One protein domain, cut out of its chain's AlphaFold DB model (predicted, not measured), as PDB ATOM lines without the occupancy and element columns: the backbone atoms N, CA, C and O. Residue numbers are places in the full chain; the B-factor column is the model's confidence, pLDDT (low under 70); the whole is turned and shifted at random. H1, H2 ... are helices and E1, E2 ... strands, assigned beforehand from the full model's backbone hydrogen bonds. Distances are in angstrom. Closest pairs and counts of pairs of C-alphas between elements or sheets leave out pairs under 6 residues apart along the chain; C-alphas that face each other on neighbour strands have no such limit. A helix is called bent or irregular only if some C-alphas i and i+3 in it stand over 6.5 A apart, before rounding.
ATOM      1  N   LYS A  64     182.613 184.186 189.492       97.31
ATOM      2  CA  LYS A  64     182.116 184.888 190.688       97.31
ATOM      3  C   LYS A  64     181.389 183.970 191.668       97.31
ATOM      4  O   LYS A  64     180.986 184.421 192.736       97.31
ATOM      5  N   ALA A  65     181.212 182.701 191.326       98.00
ATOM      6  CA  ALA A  65     180.681 181.675 192.207       98.00
ATOM      7  C   ALA A  65     181.352 180.328 191.921       98.00
ATOM      8  O   ALA A  65     181.877 180.108 190.830       98.00
ATOM      9  N   TYR A  66     181.334 179.439 192.907       97.94
ATOM     10  CA  TYR A  66     181.866 178.082 192.808       97.94
ATOM     11  C   TYR A  66     180.998 177.113 193.613       97.94
ATOM     12  O   TYR A  66     180.227 177.531 194.480       97.94
ATOM     13  N   VAL A  67     181.099 175.824 193.305       98.00
ATOM     14  CA  VAL A  67     180.434 174.746 194.032       98.00
ATOM     15  C   VAL A  67     181.394 174.193 195.076       98.00
ATOM     16  O   VAL A  67     182.565 173.951 194.788       98.00
ATOM     17  N   ASP A  68     180.897 174.021 196.294       97.50
ATOM     18  CA  ASP A  68     181.665 173.583 197.449       97.50
ATOM     19  C   ASP A  68     180.950 172.431 198.153       97.50
ATOM     20  O   ASP A  68     179.744 172.497 198.402       97.50
ATOM     21  N   ASP A  69     181.701 171.387 198.466       96.62
ATOM     22  CA  ASP A  69     181.279 170.204 199.213       96.62
ATOM     23  C   ASP A  69     181.970 170.105 200.584       96.62
ATOM     24  O   ASP A  69     181.854 169.093 201.278       96.62
ATOM     25  N   THR A  70     182.681 171.159 200.998       95.88
ATOM     26  CA  THR A  70     183.266 171.257 202.337       95.88
ATOM     27  C   THR A  70     182.153 171.158 203.392       95.88
ATOM     28  O   THR A  70     181.172 171.906 203.317       95.88
ATOM     29  N   PRO A  71     182.285 170.296 204.419       94.56
ATOM     30  CA  PRO A  71     181.292 170.179 205.481       94.56
ATOM     31  C   PRO A  71     180.954 171.526 206.129       94.56
ATOM     32  O   PRO A  71     181.803 172.412 206.267       94.56
ATOM     33  N   ARG A  72     179.704 171.683 206.578       90.69
ATOM     34  CA  ARG A  72     179.190 172.954 207.121       90.69
ATOM     35  C   ARG A  72     180.034 173.504 208.275       90.69
ATOM     36  O   ARG A  72     180.314 174.700 208.300       90.69
ATOM     37  N   GLU A  73     180.420 172.650 209.219       92.75
ATOM     38  CA  GLU A  73     181.226 173.048 210.382       92.75
ATOM     39  C   GLU A  73     182.607 173.567 209.959       92.75
ATOM     40  O   GLU A  73     183.068 174.601 210.441       92.75
ATOM     41  N   GLU A  74     183.237 172.896 208.994       94.44
ATOM     42  CA  GLU A  74     184.530 173.312 208.453       94.44
ATOM     43  C   GLU A  74     184.409 174.618 207.657       94.44
ATOM     44  O   GLU A  74     185.232 175.516 207.822       94.44
ATOM     45  N   THR A  75     183.343 174.775 206.869       91.19
ATOM     46  CA  THR A  75     183.066 176.004 206.112       91.19
ATOM     47  C   THR A  75     182.929 177.222 207.029       91.19
ATOM     48  O   THR A  75     183.477 178.285 206.729       91.19
ATOM     49  N   GLN A  76     182.237 177.081 208.165       90.88
ATOM     50  CA  GLN A  76     182.096 178.164 209.146       90.88
ATOM     51  C   GLN A  76     183.442 178.548 209.760       90.88
ATOM     52  O   GLN A  76     183.757 179.733 209.865       90.88
ATOM     53  N   LYS A  77     184.261 177.555 210.117       93.25
ATOM     54  CA  LYS A  77     185.607 177.801 210.640       93.25
ATOM     55  C   LYS A  77     186.479 178.530 209.614       93.25
ATOM     56  O   LYS A  77     187.075 179.551 209.936       93.25
ATOM     57  N   GLN A  78     186.490 178.055 208.368       93.19
ATOM     58  CA  GLN A  78     187.214 178.693 207.268       93.19
ATOM     59  C   GLN A  78     186.779 180.153 207.062       93.19
ATOM     60  O   GLN A  78     187.624 181.019 206.860       93.19
ATOM     61  N   GLN A  79     185.481 180.453 207.165       90.00
ATOM     62  CA  GLN A  79     184.955 181.817 207.044       90.00
ATOM     63  C   GLN A  79     185.415 182.737 208.182       90.00
ATOM     64  O   GLN A  79     185.834 183.869 207.935       90.00
ATOM     65  N   ILE A  80     185.387 182.253 209.426       90.50
ATOM     66  CA  ILE A  80     185.873 183.012 210.588       90.50
ATOM     67  C   ILE A  80     187.369 183.306 210.434       90.50
ATOM     68  O   ILE A  80     187.777 184.468 210.528       90.50
ATOM     69  N   ASP A  81     188.149 182.280 210.099       92.94
ATOM     70  CA  ASP A  81     189.609 182.344 209.991       92.94
ATOM     71  C   ASP A  81     190.094 183.003 208.680       92.94
ATOM     72  O   ASP A  81     191.288 183.244 208.512       92.94
ATOM     73  N   GLY A  82     189.187 183.312 207.745       92.25
ATOM     74  CA  GLY A  82     189.515 183.901 206.440       92.25
ATOM     75  C   GLY A  82     190.274 182.956 205.499       92.25
ATOM     76  O   GLY A  82     191.011 183.407 204.622       92.25
ATOM     77  N   ILE A  83     190.110 181.646 205.683       93.31
ATOM     78  CA  ILE A  83     190.777 180.590 204.918       93.31
ATOM     79  C   ILE A  83     189.937 180.245 203.686       93.31
ATOM     80  O   ILE A  83     188.735 180.004 203.783       93.31
ATOM     81  N   GLU A  84     190.564 180.187 202.510       94.19
ATOM     82  CA  GLU A  84     189.877 179.771 201.285       94.19
ATOM     83  C   GLU A  84     189.564 178.267 201.290       94.19
ATOM     84  O   GLU A  84     190.416 177.441 201.623       94.19
ATOM     85  N   SER A  85     188.358 177.903 200.844       94.62
ATOM     86  CA  SER A  85     188.018 176.507 200.557       94.62
ATOM     87  C   SER A  85     188.889 175.961 199.424       94.62
ATOM     88  O   SER A  85     189.185 176.664 198.451       94.62
ATOM     89  N   LYS A  86     189.228 174.669 199.494       95.25
ATOM     90  CA  LYS A  86     189.931 173.948 198.416       95.25
ATOM     91  C   LYS A  86     189.158 174.011 197.093       95.25
ATOM     92  O   LYS A  86     189.756 174.010 196.021       95.25
ATOM     93  N   CYS A  87     187.838 174.138 197.185       96.19
ATOM     94  CA  CYS A  87     186.913 174.195 196.065       96.19
ATOM     95  C   CYS A  87     186.879 175.569 195.368       96.19
ATOM     96  O   CYS A  87     186.427 175.667 194.226       96.19
ATOM     97  N   ARG A  88     187.396 176.632 196.007       96.06
ATOM     98  CA  ARG A  88     187.273 178.031 195.548       96.06
ATOM     99  C   ARG A  88     187.933 178.314 194.197       96.06
ATOM    100  O   ARG A  88     187.513 179.224 193.475       96.06
ATOM    101  N   ASN A  89     188.984 177.567 193.869       95.44
ATOM    102  CA  ASN A  89     189.777 177.741 192.649       95.44
ATOM    103  C   ASN A  89     189.622 176.570 191.663       95.44
ATOM    104  O   ASN A  89     190.456 176.409 190.776       95.44
ATOM    105  N   GLN A  90     188.555 175.772 191.797       96.06
ATOM    106  CA  GLN A  90     188.182 174.773 190.793       96.06
ATOM    107  C   GLN A  90     187.882 175.420 189.437       96.06
ATOM    108  O   GLN A  90     187.509 176.594 189.354       96.06
ATOM    109  N   SER A  91     188.019 174.632 188.368       97.38
ATOM    110  CA  SER A  91     187.711 175.096 187.019       97.38
ATOM    111  C   SER A  91     186.222 175.412 186.868       97.38
ATOM    112  O   SER A  91     185.358 174.868 187.560       97.38
ATOM    113  N   GLN A  92     185.902 176.299 185.928       97.19
ATOM    114  CA  GLN A  92     184.518 176.587 185.558       97.19
ATOM    115  C   GLN A  92     183.766 175.311 185.140       97.19
ATOM    116  O   GLN A  92     182.609 175.136 185.513       97.19
ATOM    117  N   GLU A  93     184.421 174.418 184.394       97.69
ATOM    118  CA  GLU A  93     183.844 173.151 183.934       97.69
ATOM    119  C   GLU A  93     183.432 172.250 185.105       97.69
ATOM    120  O   GLU A  93     182.296 171.778 185.140       97.69
ATOM    121  N   GLU A  94     184.308 172.087 186.102       97.75
ATOM    122  CA  GLU A  94     184.006 171.271 187.283       97.75
ATOM    123  C   GLU A  94     182.843 171.869 188.085       97.75
ATOM    124  O   GLU A  94     181.906 171.165 188.460       97.75
ATOM    125  N   ASN A  95     182.834 173.193 188.266       98.25
ATOM    126  CA  ASN A  95     181.733 173.879 188.941       98.25
ATOM    127  C   ASN A  95     180.395 173.693 188.208       98.25
ATOM    128  O   ASN A  95     179.371 173.450 188.844       98.25
ATOM    129  N   LEU A  96     180.380 173.790 186.875       97.94
ATOM    130  CA  LEU A  96     179.165 173.590 186.079       97.94
ATOM    131  C   LEU A  96     178.678 172.138 186.125       97.94
ATOM    132  O   LEU A  96     177.469 171.910 186.194       97.94
ATOM    133  N   LYS A  97     179.597 171.170 186.138       98.00
ATOM    134  CA  LYS A  97     179.277 169.750 186.299       98.00
ATOM    135  C   LYS A  97     178.618 169.482 187.653       98.00
ATOM    136  O   LYS A  97     177.501 168.971 187.688       98.00
ATOM    137  N   LEU A  98     179.250 169.896 188.755       97.75
ATOM    138  CA  LEU A  98     178.688 169.739 190.102       97.75
ATOM    139  C   LEU A  98     177.361 170.494 190.256       97.75
ATOM    140  O   LEU A  98     176.430 170.006 190.892       97.75
ATOM    141  N   ARG A  99     177.219 171.659 189.618       96.50
ATOM    142  CA  ARG A  99     175.947 172.389 189.599       96.50
ATOM    143  C   ARG A  99     174.835 171.607 188.898       96.50
ATOM    144  O   ARG A  99     173.683 171.694 189.328       96.50
ATOM    145  N   GLY A 100     175.169 170.871 187.837       96.81
ATOM    146  CA  GLY A 100     174.263 169.947 187.157       96.81
ATOM    147  C   GLY A 100     173.776 168.835 188.086       96.81
ATOM    148  O   GLY A 100     172.571 168.618 188.179       96.81
ATOM    149  N   GLU A 101     174.689 168.224 188.846       98.00
ATOM    150  CA  GLU A 101     174.367 167.225 189.880       98.00
ATOM    151  C   GLU A 101     173.403 167.786 190.939       98.00
ATOM    152  O   GLU A 101     172.414 167.142 191.291       98.00
ATOM    153  N   MET A 102     173.638 169.023 191.403       96.38
ATOM    154  CA  MET A 102     172.745 169.713 192.347       96.38
ATOM    155  C   MET A 102     171.336 169.913 191.777       96.38
ATOM    156  O   MET A 102     170.356 169.677 192.474       96.38
ATOM    157  N   THR A 103     171.219 170.345 190.516       94.31
ATOM    158  CA  THR A 103     169.911 170.540 189.863       94.31
ATOM    159  C   THR A 103     169.183 169.216 189.641       94.31
ATOM    160  O   THR A 103     167.962 169.173 189.744       94.31
ATOM    161  N   ALA A 104     169.920 168.140 189.357       95.94
ATOM    162  CA  ALA A 104     169.362 166.800 189.207       95.94
ATOM    163  C   ALA A 104     168.961 166.155 190.547       95.94
ATOM    164  O   ALA A 104     168.278 165.133 190.543       95.94
ATOM    165  N   GLY A 105     169.386 166.722 191.682       95.88
ATOM    166  CA  GLY A 105     169.129 166.163 193.009       95.88
ATOM    167  C   GLY A 105     169.854 164.838 193.261       95.88
ATOM    168  O   GLY A 105     169.350 164.002 194.007       95.88
ATOM    169  N   SER A 106     171.009 164.614 192.625       97.69
ATOM    170  CA  SER A 106     171.787 163.384 192.815       97.69
ATOM    171  C   SER A 106     172.422 163.321 194.208       97.69
ATOM    172  O   SER A 106     172.609 164.348 194.861       97.69
ATOM    173  N   GLU A 107     172.833 162.131 194.662       96.94
ATOM    174  CA  GLU A 107     173.534 161.972 195.949       96.94
ATOM    175  C   GLU A 107     174.764 162.882 196.063       96.94
ATOM    176  O   GLU A 107     175.028 163.449 197.124       96.94
ATOM    177  N   ARG A 108     175.490 163.074 194.952       96.50
ATOM    178  CA  ARG A 108     176.619 164.003 194.894       96.50
ATOM    179  C   ARG A 108     176.153 165.453 194.988       96.50
ATOM    180  O   ARG A 108     176.745 166.234 195.728       96.50
ATOM    181  N   GLY A 109     175.094 165.813 194.265       95.81
ATOM    182  CA  GLY A 109     174.505 167.149 194.299       95.81
ATOM    183  C   GLY A 109     174.031 167.562 195.693       95.81
ATOM    184  O   GLY A 109     174.255 168.698 196.097       95.81
ATOM    185  N   LEU A 110     173.452 166.633 196.458       95.56
ATOM    186  CA  LEU A 110     172.964 166.875 197.823       95.56
ATOM    187  C   LEU A 110     174.077 167.188 198.838       95.56
ATOM    188  O   LEU A 110     173.804 167.762 199.888       95.56
ATOM    189  N   GLN A 111     175.324 166.828 198.532       96.00
ATOM    190  CA  GLN A 111     176.496 167.151 199.356       96.00
ATOM    191  C   GLN A 111     177.094 168.523 199.022       96.00
ATOM    192  O   GLN A 111     177.991 168.987 199.721       96.00
ATOM    193  N   CYS A 112     176.632 169.156 197.945       96.75
ATOM    194  CA  CYS A 112     177.212 170.372 197.399       96.75
ATOM    195  C   CYS A 112     176.361 171.608 197.718       96.75
ATOM    196  O   CYS A 112     175.140 171.547 197.852       96.75
ATOM    197  N   CYS A 113     177.005 172.772 197.754       96.19
ATOM    198  CA  CYS A 113     176.355 174.077 197.805       96.19
ATOM    199  C   CYS A 113     177.040 175.063 196.851       96.19
ATOM    200  O   CYS A 113     178.219 174.918 196.538       96.19
ATOM    201  N   VAL A 114     176.315 176.082 196.380       97.00
ATOM    202  CA  VAL A 114     176.922 177.179 195.609       97.00
ATOM    203  C   VAL A 114     177.343 178.289 196.563       97.00
ATOM    204  O   VAL A 114     176.547 178.738 197.387       97.00
ATOM    205  N   ARG A 115     178.580 178.767 196.423       96.25
ATOM    206  CA  ARG A 115     179.144 179.874 197.200       96.25
ATOM    207  C   ARG A 115     179.558 181.016 196.281       96.25
ATOM    208  O   ARG A 115     180.168 180.796 195.234       96.25
ATOM    209  N   GLY A 116     179.268 182.249 196.695       95.50
ATOM    210  CA  GLY A 116     179.829 183.440 196.060       95.50
ATOM    211  C   GLY A 116     181.345 183.494 196.258       95.50
ATOM    212  O   GLY A 116     181.857 183.214 197.342       95.50
ATOM    213  N   LYS A 117     182.083 183.859 195.210       94.81
ATOM    214  CA  LYS A 117     183.530 184.076 195.256       94.81
ATOM    215  C   LYS A 117     183.806 185.522 195.653       94.81
ATOM    216  O   LYS A 117     184.143 186.360 194.821       94.81
TER     217      LYS A 117
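What this domain is: This is residues 64 to 117 of the 127 residues of the protein "Putative glutamate--tRNA ligase" of Rosa chinensis (UniProt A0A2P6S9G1). A short two-stranded ribbon, E1 with E2, forms the middle, with the longest helix, H3, toward one end of the long axis and the helix H1 at the other end. The four-residue helix H2 sits beside E1, on the stretch that leads from H1 to H3, and the last strand returns to pair with the first. The printed part has 54 residues with three named helices and two named strands, in the order E1 H1 H2 H3 E2; the sheet, E1 - E2, is antiparallel and the class is mixed, helices and strands. The whole is compact, with a radius of gyration of the C-alphas of 11.0 A, and its outline is elongated, spanning 33 by 21 by 14 A.

How they stand to each other: E1, residues 65 to 68, and E2, residues 113 to 116, are antiparallel neighbours, with 146 degrees between their directions. The C-alphas of Ala 65 and Gly 116 face each other at 4.3 A. N 66 and O 115 are within hydrogen-bond range at 2.9 A, and N 113 and O 68 at 2.8 A. H1, residues 72 to 81, touches no helix and is apart from E2. The closest C-alphas of E1 and H2, residues 86 to 89, are those of Asp 68 and Cys 87, 5.5 A apart. H2 and E2 are apart, but only just, with closest C-alphas at 8.5 A. H3, residues 92 to 104, is closest to E1 at the C-alphas of Val 67 and Asn 95, 5.3 A apart. Its closest C-alphas with E2 are those of Arg 99 and Val 114, at 7.7 A. H1 and H3 are apart. In H1 and H3 every O i to N i+4 pair is within hydrogen-bond range; H2 is too short for such a pair, and its one O i to N i+3 pair is not within range.

Where its parts are: E1 begins at C-alpha 65, at (180.681, 181.675, 192.207). H1 measures 14.3 A from C-alpha 72 to C-alpha 81, the latter at (189.609, 182.344, 209.991). H2 measures 6.9 A from C-alpha 86 to C-alpha 89 and is irregular, but only just. H3 measures 18.4 A from C-alpha 92 to C-alpha 104. E1 measures 9.7 A and E2 10.1 A, the latter ending at C-alpha 116, at (179.829, 183.440, 196.060).

The domain as a whole: The two C-alphas farthest apart are those of Asp 81 and Ala 104, at 32.9 A, while those of the first and last printed residues, Lys 64 and Lys 117, are 4.9 A apart. The printed part has no cut. The links E1 to H1, H1 to H2 and H2 to H3 are tight, H3 to E2 is short with 8 residues, and no link is long. The mean pLDDT of the printed part is 95.6, and no printed residue is under 70.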